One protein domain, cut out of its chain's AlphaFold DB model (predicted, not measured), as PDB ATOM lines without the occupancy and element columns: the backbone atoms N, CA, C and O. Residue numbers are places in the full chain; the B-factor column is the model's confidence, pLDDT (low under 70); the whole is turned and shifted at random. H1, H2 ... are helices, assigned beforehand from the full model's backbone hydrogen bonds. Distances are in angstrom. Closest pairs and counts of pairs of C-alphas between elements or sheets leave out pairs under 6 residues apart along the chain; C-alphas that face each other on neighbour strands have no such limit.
ATOM      1  N   GLU A 117     272.510 166.253 313.446       98.12
ATOM      2  CA  GLU A 117     273.091 164.951 313.121       98.12
ATOM      3  C   GLU A 117     274.221 165.075 312.099       98.12
ATOM      4  O   GLU A 117     275.284 164.480 312.253       98.12
ATOM      5  N   GLY A 118     274.041 165.912 311.078       97.44
ATOM      6  CA  GLY A 118     275.056 166.178 310.072       97.44
ATOM      7  C   GLY A 118     276.296 166.849 310.659       97.44
ATOM      8  O   GLY A 118     277.406 166.516 310.240       97.44
ATOM      9  N   ILE A 119     276.124 167.748 311.637       96.69
ATOM     10  CA  ILE A 119     277.228 168.335 312.416       96.69
ATOM     11  C   ILE A 119     277.910 167.259 313.271       96.69
ATOM     12  O   ILE A 119     279.131 167.267 313.428       96.69
ATOM     13  N   LYS A 120     277.147 166.316 313.834       97.25
ATOM     14  CA  LYS A 120     277.708 165.225 314.638       97.25
ATOM     15  C   LYS A 120     278.497 164.225 313.786       97.25
ATOM     16  O   LYS A 120     279.603 163.869 314.183       97.25
ATOM     17  N   LEU A 121     278.009 163.858 312.598       97.25
ATOM     18  CA  LEU A 121     278.747 163.045 311.617       97.25
ATOM     19  C   LEU A 121     280.090 163.676 311.243       97.25
ATOM     20  O   LEU A 121     281.100 162.984 311.154       97.25
ATOM     21  N   GLU A 122     280.108 164.995 311.056       96.19
ATOM     22  CA  GLU A 122     281.333 165.733 310.755       96.19
ATOM     23  C   GLU A 122     282.338 165.650 311.913       96.19
ATOM     24  O   GLU A 122     283.519 165.387 311.700       96.19
ATOM     25  N   LYS A 123     281.871 165.803 313.157       95.88
ATOM     26  CA  LYS A 123     282.724 165.701 314.352       95.88
ATOM     27  C   LYS A 123     283.267 164.290 314.580       95.88
ATOM     28  O   LYS A 123     284.422 164.160 314.977       95.88
ATOM     29  N   LEU A 124     282.443 163.263 314.361       95.38
ATOM     30  CA  LEU A 124     282.812 161.862 314.577       95.38
ATOM     31  C   LEU A 124     283.738 161.359 313.464       95.38
ATOM     32  O   LEU A 124     284.870 160.960 313.728       95.38
ATOM     33  N   ALA A 125     283.278 161.421 312.215       93.81
ATOM     34  CA  ALA A 125     283.917 160.760 311.078       93.81
ATOM     35  C   ALA A 125     284.587 161.724 310.086       93.81
ATOM     36  O   ALA A 125     285.167 161.278 309.101       93.81
ATOM     37  N   GLY A 126     284.527 163.040 310.313       94.31
ATOM     38  CA  GLY A 126     285.096 164.030 309.394       94.31
ATOM     39  C   GLY A 126     284.273 164.257 308.124       94.31
ATOM     40  O   GLY A 126     284.742 164.963 307.241       94.31
ATOM     41  N   LEU A 127     283.062 163.692 308.034       94.38
ATOM     42  CA  LEU A 127     282.199 163.776 306.853       94.38
ATOM     43  C   LEU A 127     281.696 165.205 306.611       94.38
ATOM     44  O   LEU A 127     280.733 165.665 307.234       94.38
ATOM     45  N   GLN A 128     282.322 165.886 305.658       94.88
ATOM     46  CA  GLN A 128     281.945 167.207 305.180       94.88
ATOM     47  C   GLN A 128     280.771 167.132 304.200       94.88
ATOM     48  O   GLN A 128     280.339 166.070 303.744       94.88
ATOM     49  N   LYS A 129     280.241 168.302 303.829       94.62
ATOM     50  CA  LYS A 129     279.134 168.409 302.867       94.62
ATOM     51  C   LYS A 129     279.439 167.708 301.539       94.62
ATOM     52  O   LYS A 129     278.570 167.021 301.010       94.62
ATOM     53  N   ALA A 130     280.641 167.910 300.997       94.50
ATOM     54  CA  ALA A 130     281.043 167.320 299.723       94.50
ATOM     55  C   ALA A 130     281.112 165.789 299.809       94.50
ATOM     56  O   ALA A 130     280.637 165.121 298.898       94.50
ATOM     57  N   ASP A 131     281.597 165.251 300.930       94.62
ATOM     58  CA  ASP A 131     281.698 163.807 301.159       94.62
ATOM     59  C   ASP A 131     280.323 163.149 301.180       94.62
ATOM     60  O   ASP A 131     280.112 162.121 300.554       94.62
ATOM     61  N   LYS A 132     279.350 163.767 301.855       95.19
ATOM     62  CA  LYS A 132     277.982 163.236 301.957       95.19
ATOM     63  C   LYS A 132     277.276 163.166 300.604       95.19
ATOM     64  O   LYS A 132     276.523 162.228 300.365       95.19
ATOM     65  N   ILE A 133     277.535 164.152 299.741       94.31
ATOM     66  CA  ILE A 133     277.051 164.177 298.355       94.31
ATOM     67  C   ILE A 133     277.789 163.119 297.531       94.31
ATOM     68  O   ILE A 133     277.150 162.362 296.815       94.31
ATOM     69  N   TYR A 134     279.119 163.046 297.644       93.75
ATOM     70  CA  TYR A 134     279.949 162.090 296.906       93.75
ATOM     71  C   TYR A 134     279.610 160.632 297.242       93.75
ATOM     72  O   TYR A 134     279.496 159.800 296.350       93.75
ATOM     73  N   LEU A 135     279.410 160.337 298.526       94.00
ATOM     74  CA  LEU A 135     278.977 159.032 299.020       94.00
ATOM     75  C   LEU A 135     277.474 158.808 298.825       94.00
ATOM     76  O   LEU A 135     276.984 157.718 299.104       94.00
ATOM     77  N   GLU A 136     276.727 159.820 298.378       94.62
ATOM     78  CA  GLU A 136     275.279 159.759 298.163       94.62
ATOM     79  C   GLU A 136     274.520 159.265 299.408       94.62
ATOM     80  O   GLU A 136     273.517 158.566 299.314       94.62
ATOM     81  N   ILE A 137     274.996 159.622 300.602       95.81
ATOM     82  CA  ILE A 137     274.311 159.343 301.878       95.81
ATOM     83  C   ILE A 137     273.371 160.483 302.269       95.81
ATOM     84  O   ILE A 137     272.909 160.560 303.404       95.81
ATOM     85  N   ASP A 138     273.127 161.407 301.343       95.81
ATOM     86  CA  ASP A 138     272.333 162.608 301.527       95.81
ATOM     87  C   ASP A 138     270.890 162.462 301.017       95.81
ATOM     88  O   ASP A 138     270.138 163.425 301.094       95.81
ATOM     89  N   ALA A 139     270.472 161.287 300.540       95.19
ATOM     90  CA  ALA A 139     269.085 160.948 300.203       95.19
ATOM     91  C   ALA A 139     268.707 159.562 300.753       95.19
ATOM     92  O   ALA A 139     269.564 158.695 300.905       95.19
ATOM     93  N   LEU A 140     267.424 159.348 301.044       94.00
ATOM     94  CA  LEU A 140     266.913 158.137 301.685       94.00
ATOM     95  C   LEU A 140     267.100 156.890 300.817       94.00
ATOM     96  O   LEU A 140     267.573 155.869 301.310       94.00
ATOM     97  N   SER A 141     266.761 156.969 299.530       90.12
ATOM     98  CA  SER A 141     266.834 155.826 298.616       90.12
ATOM     99  C   SER A 141     268.271 155.319 298.449       90.12
ATOM    100  O   SER A 141     268.533 154.121 298.565       90.12
ATOM    101  N   THR A 142     269.233 156.227 298.272       91.12
ATOM    102  CA  THR A 142     270.655 155.880 298.183       91.12
ATOM    103  C   THR A 142     271.246 155.484 299.533       91.12
ATOM    104  O   THR A 142     272.040 154.550 299.575       91.12
ATOM    105  N   PHE A 143     270.832 156.105 300.638       94.44
ATOM    106  CA  PHE A 143     271.232 155.691 301.985       94.44
ATOM    107  C   PHE A 143     270.826 154.237 302.273       94.44
ATOM    108  O   PHE A 143     271.661 153.437 302.694       94.44
ATOM    109  N   ASN A 144     269.578 153.869 301.967       90.81
ATOM    110  CA  ASN A 144     269.068 152.511 302.162       90.81
ATOM    111  C   ASN A 144     269.756 151.490 301.242       90.81
ATOM    112  O   ASN A 144     269.996 150.361 301.662       90.81
ATOM    113  N   SER A 145     270.150 151.890 300.025       89.88
ATOM    114  CA  SER A 145     270.828 150.998 299.071       89.88
ATOM    115  C   SER A 145     272.180 150.459 299.555       89.88
ATOM    116  O   SER A 145     272.652 149.454 299.034       89.88
ATOM    117  N   TYR A 146     272.802 151.098 300.553       90.50
ATOM    118  CA  TYR A 146     274.048 150.622 301.156       90.50
ATOM    119  C   TYR A 146     273.850 149.501 302.182       90.50
ATOM    120  O   TYR A 146     274.842 148.929 302.623       90.50
ATOM    121  N   HIS A 147     272.614 149.193 302.599       89.25
ATOM    122  CA  HIS A 147     272.338 148.201 303.653       89.25
ATOM    123  C   HIS A 147     273.184 148.440 304.918       89.25
ATOM    124  O   HIS A 147     273.788 147.520 305.477       89.25
ATOM    125  N   ILE A 148     273.274 149.708 305.344       91.38
ATOM    126  CA  ILE A 148     274.100 150.151 306.486       91.38
ATOM    127  C   ILE A 148     273.744 149.381 307.763       91.38
ATOM    128  O   ILE A 148     274.616 149.114 308.583       91.38
ATOM    129  N   ASP A 149     272.485 148.973 307.913       88.00
ATOM    130  CA  ASP A 149     271.978 148.158 309.016       88.00
ATOM    131  C   ASP A 149     272.690 146.802 309.164       88.00
ATOM    132  O   ASP A 149     272.758 146.266 310.273       88.00
ATOM    133  N   LYS A 150     273.261 146.271 308.074       88.94
ATOM    134  CA  LYS A 150     274.011 145.005 308.041       88.94
ATOM    135  C   LYS A 150     275.510 145.188 308.287       88.94
ATOM    136  O   LYS A 150     276.221 144.201 308.468       88.94
ATOM    137  N   ASN A 151     276.000 146.427 308.292       92.19
ATOM    138  CA  ASN A 151     277.394 146.761 308.546       92.19
ATOM    139  C   ASN A 151     277.526 147.388 309.941       92.19
ATOM    140  O   ASN A 151     277.324 148.588 310.113       92.19
ATOM    141  N   GLU A 152     277.854 146.573 310.947       93.38
ATOM    142  CA  GLU A 152     277.881 147.001 312.356       93.38
ATOM    143  C   GLU A 152     278.726 148.268 312.622       93.38
ATOM    144  O   GLU A 152     278.225 149.177 313.291       93.38
ATOM    145  N   PRO A 153     279.949 148.424 312.073       93.06
ATOM    146  CA  PRO A 153     280.713 149.660 312.245       93.06
ATOM    147  C   PRO A 153     280.001 150.913 311.701       93.06
ATOM    148  O   PRO A 153     279.943 151.933 312.394       93.06
ATOM    149  N   LEU A 154     279.428 150.850 310.490       93.69
ATOM    150  CA  LEU A 154     278.688 151.978 309.908       93.69
ATOM    151  C   LEU A 154     277.377 152.242 310.650       93.69
ATOM    152  O   LEU A 154     277.066 153.391 310.962       93.69
ATOM    153  N   LYS A 155     276.620 151.193 310.972       95.31
ATOM    154  CA  LYS A 155     275.396 151.280 311.772       95.31
ATOM    155  C   LYS A 155     275.643 152.021 313.081       95.31
ATOM    156  O   LYS A 155     274.912 152.963 313.385       95.31
ATOM    157  N   ASN A 156     276.696 151.656 313.811       96.50
ATOM    158  CA  ASN A 156     277.052 152.313 315.066       96.50
ATOM    159  C   ASN A 156     277.396 153.791 314.859       96.50
ATOM    160  O   ASN A 156     276.882 154.627 315.601       96.50
ATOM    161  N   LEU A 157     278.158 154.132 313.812       96.62
ATOM    162  CA  LEU A 157     278.456 155.528 313.467       96.62
ATOM    163  C   LEU A 157     277.176 156.349 313.244       96.62
ATOM    164  O   LEU A 157     277.031 157.439 313.800       96.62
ATOM    165  N   PHE A 158     276.235 155.845 312.440       97.00
ATOM    166  CA  PHE A 158     274.999 156.571 312.137       97.00
ATOM    167  C   PHE A 158     274.046 156.636 313.335       97.00
ATOM    168  O   PHE A 158     273.407 157.670 313.531       97.00
ATOM    169  N   ILE A 159     273.972 155.596 314.171       97.56
ATOM    170  CA  ILE A 159     273.216 155.635 315.432       97.56
ATOM    171  C   ILE A 159     273.815 156.681 316.371       97.56
ATOM    172  O   ILE A 159     273.088 157.546 316.862       97.56
ATOM    173  N   GLU A 160     275.133 156.655 316.579       97.38
ATOM    174  CA  GLU A 160     275.808 157.606 317.457       97.38
ATOM    175  C   GLU A 160     275.637 159.037 316.948       97.38
ATOM    176  O   GLU A 160     275.383 159.949 317.735       97.38
ATOM    177  N   ALA A 161     275.679 159.249 315.633       97.31
ATOM    178  CA  ALA A 161     275.434 160.554 315.037       97.31
ATOM    179  C   ALA A 161     273.975 161.044 315.140       97.31
ATOM    180  O   ALA A 161     273.726 162.223 314.901       97.31
ATOM    181  N   GLY A 162     273.026 160.184 315.530       97.44
ATOM    182  CA  GLY A 162     271.596 160.502 315.636       97.44
ATOM    183  C   GLY A 162     270.784 160.214 314.366       97.44
ATOM    184  O   GLY A 162     269.605 160.548 314.303       97.44
ATOM    185  N   CYS A 163     271.382 159.564 313.367       97.38
ATOM    186  CA  CYS A 163     270.737 159.149 312.118       97.38
ATOM    187  C   CYS A 163     270.095 157.751 312.183       97.38
ATOM    188  O   CYS A 163     269.626 157.259 311.159       97.38
ATOM    189  N   GLY A 164     270.076 157.096 313.349       95.88
ATOM    190  CA  GLY A 164     269.608 155.710 313.488       95.88
ATOM    191  C   GLY A 164     268.186 155.463 312.970       95.88
ATOM    192  O   GLY A 164     267.917 154.398 312.428       95.88
ATOM    193  N   SER A 165     267.308 156.468 313.037       96.12
ATOM    194  CA  SER A 165     265.937 156.387 312.514       96.12
ATOM    195  C   SER A 165     265.869 156.104 311.012       96.12
ATOM    196  O   SER A 165     264.902 155.498 310.559       96.12
ATOM    197  N   LEU A 166     266.885 156.498 310.235       95.44
ATOM    198  CA  LEU A 166     266.940 156.219 308.798       95.44
ATOM    199  C   LEU A 166     267.094 154.723 308.504       95.44
ATOM    200  O   LEU A 166     266.569 154.248 307.505       95.44
ATOM    201  N   LEU A 167     267.769 153.978 309.383       93.19
ATOM    202  CA  LEU A 167     267.990 152.536 309.217       93.19
ATOM    203  C   LEU A 167     266.678 151.742 309.291       93.19
ATOM    204  O   LEU A 167     266.580 150.640 308.766       93.19
ATOM    205  N   GLU A 168     265.651 152.316 309.917       91.88
ATOM    206  CA  GLU A 168     264.330 151.704 310.066       91.88
ATOM    207  C   GLU A 168     263.392 152.022 308.885       91.88
ATOM    208  O   GLU A 168     262.289 151.482 308.788       91.88
ATOM    209  N   LEU A 169     263.829 152.878 307.955       90.19
ATOM    210  CA  LEU A 169     263.048 153.336 306.804       90.19
ATOM    211  C   LEU A 169     263.302 152.531 305.520       90.19
ATOM    212  O   LEU A 169     262.817 152.919 304.458       90.19
ATOM    213  N   GLY A 170     264.019 151.404 305.591       81.94
ATOM    214  CA  GLY A 170     264.308 150.544 304.432       81.94
ATOM    215  C   GLY A 170     263.056 150.068 303.684       81.94
ATOM    216  O   GLY A 170     263.031 150.046 302.458       81.94
ATOM    217  N   HIS A 171     261.974 149.792 304.419       77.94
ATOM    218  CA  HIS A 171     260.683 149.372 303.862       77.94
ATOM    219  C   HIS A 171     260.047 150.411 302.919       77.94
ATOM    220  O   HIS A 171     259.216 150.061 302.086       77.94
ATOM    221  N   LEU A 172     260.435 151.690 303.013       77.25
ATOM    222  CA  LEU A 172     259.892 152.735 302.145       77.25
ATOM    223  C   LEU A 172     260.398 152.658 300.701       77.25
ATOM    224  O   LEU A 172     259.833 153.324 299.836       77.25
ATOM    225  N   GLN A 173     261.416 151.838 300.420       70.56
ATOM    226  CA  GLN A 173     261.926 151.639 299.063       70.56
ATOM    227  C   GLN A 173     260.842 151.108 298.105       70.56
ATOM    228  O   GLN A 173     260.873 151.429 296.922       70.56
ATOM    229  N   GLU A 174     259.831 150.397 298.620       69.19
ATOM    230  CA  GLU A 174     258.661 149.933 297.855       69.19
ATOM    231  C   GLU A 174     257.768 151.077 297.338       69.19
ATOM    232  O   GLU A 174     257.031 150.903 296.368       69.19
ATOM    233  N   PHE A 175     257.837 152.254 297.964       70.25
ATOM    234  CA  PHE A 175     257.072 153.452 297.594       70.25
ATOM    235  C   PHE A 175     257.923 154.495 296.860       70.25
ATOM    236  O   PHE A 175     257.456 155.618 296.631       70.25
ATOM    237  N   SER A 176     259.167 154.139 296.529       72.62
ATOM    238  CA  SER A 176     260.099 155.003 295.815       72.62
ATOM    239  C   SER A 176     259.621 155.239 294.385       72.62
ATOM    240  O   SER A 176     259.166 154.315 293.711       72.62
ATOM    241  N   VAL A 177     259.741 156.475 293.897       69.12
ATOM    242  CA  VAL A 177     259.422 156.797 292.496       69.12
ATOM    243  C   VAL A 177     260.494 156.244 291.554       69.12
ATOM    244  O   VAL A 177     260.185 155.875 290.421       69.12
ATOM    245  N   ASN A 178     261.743 156.162 292.023       74.25
ATOM    246  CA  ASN A 178     262.869 155.660 291.245       74.25
ATOM    247  C   ASN A 178     263.421 154.351 291.820       74.25
ATOM    248  O   ASN A 178     263.556 154.192 293.036       74.25
ATOM    249  N   GLU A 179     263.821 153.441 290.928       72.75
ATOM    250  CA  GLU A 179     264.624 152.276 291.293       72.75
ATOM    251  C   GLU A 179     266.076 152.695 291.556       72.75
ATOM    252  O   GLU A 179     266.729 153.321 290.716       72.75
ATOM    253  N   VAL A 180     266.608 152.299 292.713       77.19
ATOM    254  CA  VAL A 180     268.016 152.489 293.079       77.19
ATOM    255  C   VAL A 180     268.658 151.118 293.234       77.19
ATOM    256  O   VAL A 180     268.150 150.275 293.970       77.19
ATOM    257  N   LYS A 181     269.768 150.889 292.526       80.75
ATOM    258  CA  LYS A 181     270.542 149.648 292.644       80.75
ATOM    259  C   LYS A 181     271.238 149.582 293.997       80.75
ATOM    260  O   LYS A 181     271.717 150.604 294.483       80.75
ATOM    261  N   ASP A 182     271.356 148.370 294.528       83.94
ATOM    262  CA  ASP A 182     272.157 148.100 295.719       83.94
ATOM    263  C   ASP A 182     273.597 148.595 295.546       83.94
ATOM    264  O   ASP A 182     274.198 148.485 294.469       83.94
ATOM    265  N   LYS A 183     274.145 149.132 296.633       87.69
ATOM    266  CA  LYS A 183     275.510 149.641 296.726       87.69
ATOM    267  C   LYS A 183     276.295 148.864 297.767       87.69
ATOM    268  O   LYS A 183     275.744 148.325 298.721       87.69
ATOM    269  N   ASP A 184     277.608 148.839 297.577       84.56
ATOM    270  CA  ASP A 184     278.529 148.174 298.489       84.56
ATOM    271  C   ASP A 184     278.841 149.076 299.702       84.56
ATOM    272  O   ASP A 184     279.474 150.125 299.516       84.56
ATOM    273  N   PRO A 185     278.439 148.712 300.938       87.12
ATOM    274  CA  PRO A 185     278.781 149.479 302.137       87.12
ATOM    275  C   PRO A 185     280.293 149.577 302.380       87.12
ATOM    276  O   PRO A 185     280.743 150.553 302.987       87.12
ATOM    277  N   ASP A 186     281.102 148.640 301.865       85.56
ATOM    278  CA  ASP A 186     282.560 148.691 302.023       85.56
ATOM    279  C   ASP A 186     283.172 149.908 301.322       85.56
ATOM    280  O   ASP A 186     284.266 150.341 301.681       85.56
ATOM    281  N   SER A 187     282.483 150.501 300.342       85.19
ATOM    282  CA  SER A 187     282.921 151.752 299.714       85.19
ATOM    283  C   SER A 187     282.954 152.919 300.711       85.19
ATOM    284  O   SER A 187     283.927 153.677 300.730       85.19
ATOM    285  N   ILE A 188     281.953 153.015 301.596       86.81
ATOM    286  CA  ILE A 188     281.903 154.018 302.667       86.81
ATOM    287  C   ILE A 188     282.978 153.707 303.709       86.81
ATOM    288  O   ILE A 188     283.705 154.609 304.122       86.81
ATOM    289  N   LEU A 189     283.128 152.440 304.108       87.00
ATOM    290  CA  LEU A 189     284.167 152.049 305.066       87.00
ATOM    291  C   LEU A 189     285.573 152.361 304.555       87.00
ATOM    292  O   LEU A 189     286.363 152.952 305.282       87.00
ATOM    293  N   LYS A 190     285.877 152.020 303.298       88.31
ATOM    294  CA  LYS A 190     287.168 152.335 302.669       88.31
ATOM    295  C   LYS A 190     287.418 153.838 302.637       88.31
ATOM    296  O   LYS A 190     288.532 154.262 302.918       88.31
ATOM    297  N   TYR A 191     286.390 154.635 302.339       89.75
ATOM    298  CA  TYR A 191     286.492 156.095 302.375       89.75
ATOM    299  C   TYR A 191     286.802 156.620 303.784       89.75
ATOM    300  O   TYR A 191     287.584 157.552 303.952       89.75
ATOM    301  N   LEU A 192     286.202 156.004 304.803       89.12
ATOM    302  CA  LEU A 192     286.311 156.424 306.197       89.12
ATOM    303  C   LEU A 192     287.424 155.726 306.984       89.12
ATOM    304  O   LEU A 192     287.582 156.030 308.166       89.12
ATOM    305  N   ALA A 193     288.207 154.839 306.366       86.75
ATOM    306  CA  ALA A 193     289.214 154.029 307.054       86.75
ATOM    307  C   ALA A 193     290.227 154.891 307.831       86.75
ATOM    308  O   ALA A 193     290.622 154.561 308.945       86.75
ATOM    309  N   ASP A 194     290.579 156.055 307.282       83.88
ATOM    310  CA  ASP A 194     291.505 157.003 307.904       83.88
ATOM    311  C   ASP A 194     290.846 158.004 308.865       83.88
ATOM    312  O   ASP A 194     291.526 158.850 309.459       83.88
ATOM    313  N   SER A 195     289.525 157.935 309.035       85.94
ATOM    314  CA  SER A 195     288.807 158.822 309.947       85.94
ATOM    315  C   SER A 195     289.151 158.512 311.406       85.94
ATOM    316  O   SER A 195     289.428 157.376 311.796       85.94
ATOM    317  N   LYS A 196     289.101 159.550 312.250       84.12
ATOM    318  CA  LYS A 196     289.379 159.423 313.690       84.12
ATOM    319  C   LYS A 196     288.484 158.383 314.364       84.12
ATOM    320  O   LYS A 196     288.948 157.700 315.269       84.12
ATOM    321  N   TYR A 197     287.239 158.272 313.905       87.19
ATOM    322  CA  TYR A 197     286.260 157.329 314.425       87.19
ATOM    323  C   TYR A 197     286.752 155.880 314.316       87.19
ATOM    324  O   TYR A 197     286.896 155.204 315.331       87.19
ATOM    325  N   PHE A 198     287.099 155.428 313.108       84.12
ATOM    326  CA  PHE A 198     287.470 154.028 312.878       84.12
ATOM    327  C   PHE A 198     288.879 153.679 313.366       84.12
ATOM    328  O   PHE A 198     289.109 152.541 313.754       84.12
ATOM    329  N   ARG A 199     289.787 154.657 313.478       78.69
ATOM    330  CA  ARG A 199     291.105 154.449 314.107       78.69
ATOM    331  C   ARG A 199     291.055 154.267 315.623       78.69
ATOM    332  O   ARG A 199     292.001 153.753 316.198       78.69
ATOM    333  N   SER A 200     290.002 154.751 316.284       64.25
ATOM    334  CA  SER A 200     289.850 154.633 317.744       64.25
ATOM    335  C   SER A 200     289.192 153.328 318.203       64.25
ATOM    336  O   SER A 200     289.090 153.095 319.404       64.25
ATOM    337  N   ALA A 201     288.729 152.508 317.253       56.78
ATOM    338  CA  ALA A 201     288.075 151.224 317.496       56.78
ATOM    339  C   ALA A 201     289.012 150.007 317.312       56.78
ATOM    340  O   ALA A 201     288.569 148.880 317.536       56.78
TER     341      ALA A 201
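This is residues 117 to 201 of the 202 residues of an uncharacterized protein of Pedobacter ginsengisoli (UniProt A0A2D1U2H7). Eight short helices are strung along an elongated body, with H4 and H3 nearest its middle, H6 at one end and H8 at the other. H1 packs on H4 and H8, and from H6 residues 176 to 185 run back to H7. The 85 printed residues hold helices H1 to H8 in that order and no named strand, all helix by class. The whole is compact, with a radius of gyration of the C-alphas of 12.4 A and spans of 38 by 21 by 21 A.

Find C-alpha 117 at (273.091, 164.951, 313.121); from there H1 runs 11.8 A to residue 125. Read on to H2, residues 129 to 134, and H3, residues 140 to 145. H4, residues 152 to 161, begins with its C-alpha at (277.881, 147.001, 312.356) and spans 14.0 A. Next come H5, residues 164 to 167, H6, residues 170 to 175, and H7, residues 186 to 192. H8, residues 196 to 199, ends with its C-alpha at (291.105, 154.449, 314.107).

Look at Lys 120 and Ala 161, the closest C-alphas of H1 and H4, 5.2 A apart: the helices touch at a steep tilt of 51 degrees, opposite ways. H1 touches H8 at Ala 125 and Tyr 197, 5.3 A. H4 touches H5 at Phe 158 and Gly 164, 5.6 A. H3 only just touches H6, with 3 pairs of C-alphas within 8 A, the closest Asn 144 and Gly 170, 5.6 A. H2 is near H1; H7 is close to H4 but not clearly touching, Leu 154 to Leu 189, 7.3 A. Every O i to N i+4 pair is within hydrogen-bond range in H1, H2, H3, H4 and H7; H6 has 0 of 2, with 2 of 3 O i to N i+3 pairs, and H5 and H8 are too short for an O i to N i+4 pair.

The C-alphas farthest apart, Val 177 and Ser 200, are 39.6 A apart. The printed part has no cut and no long link. The model's pLDDT is under 70 at residues 174, 177 and 200 to 201.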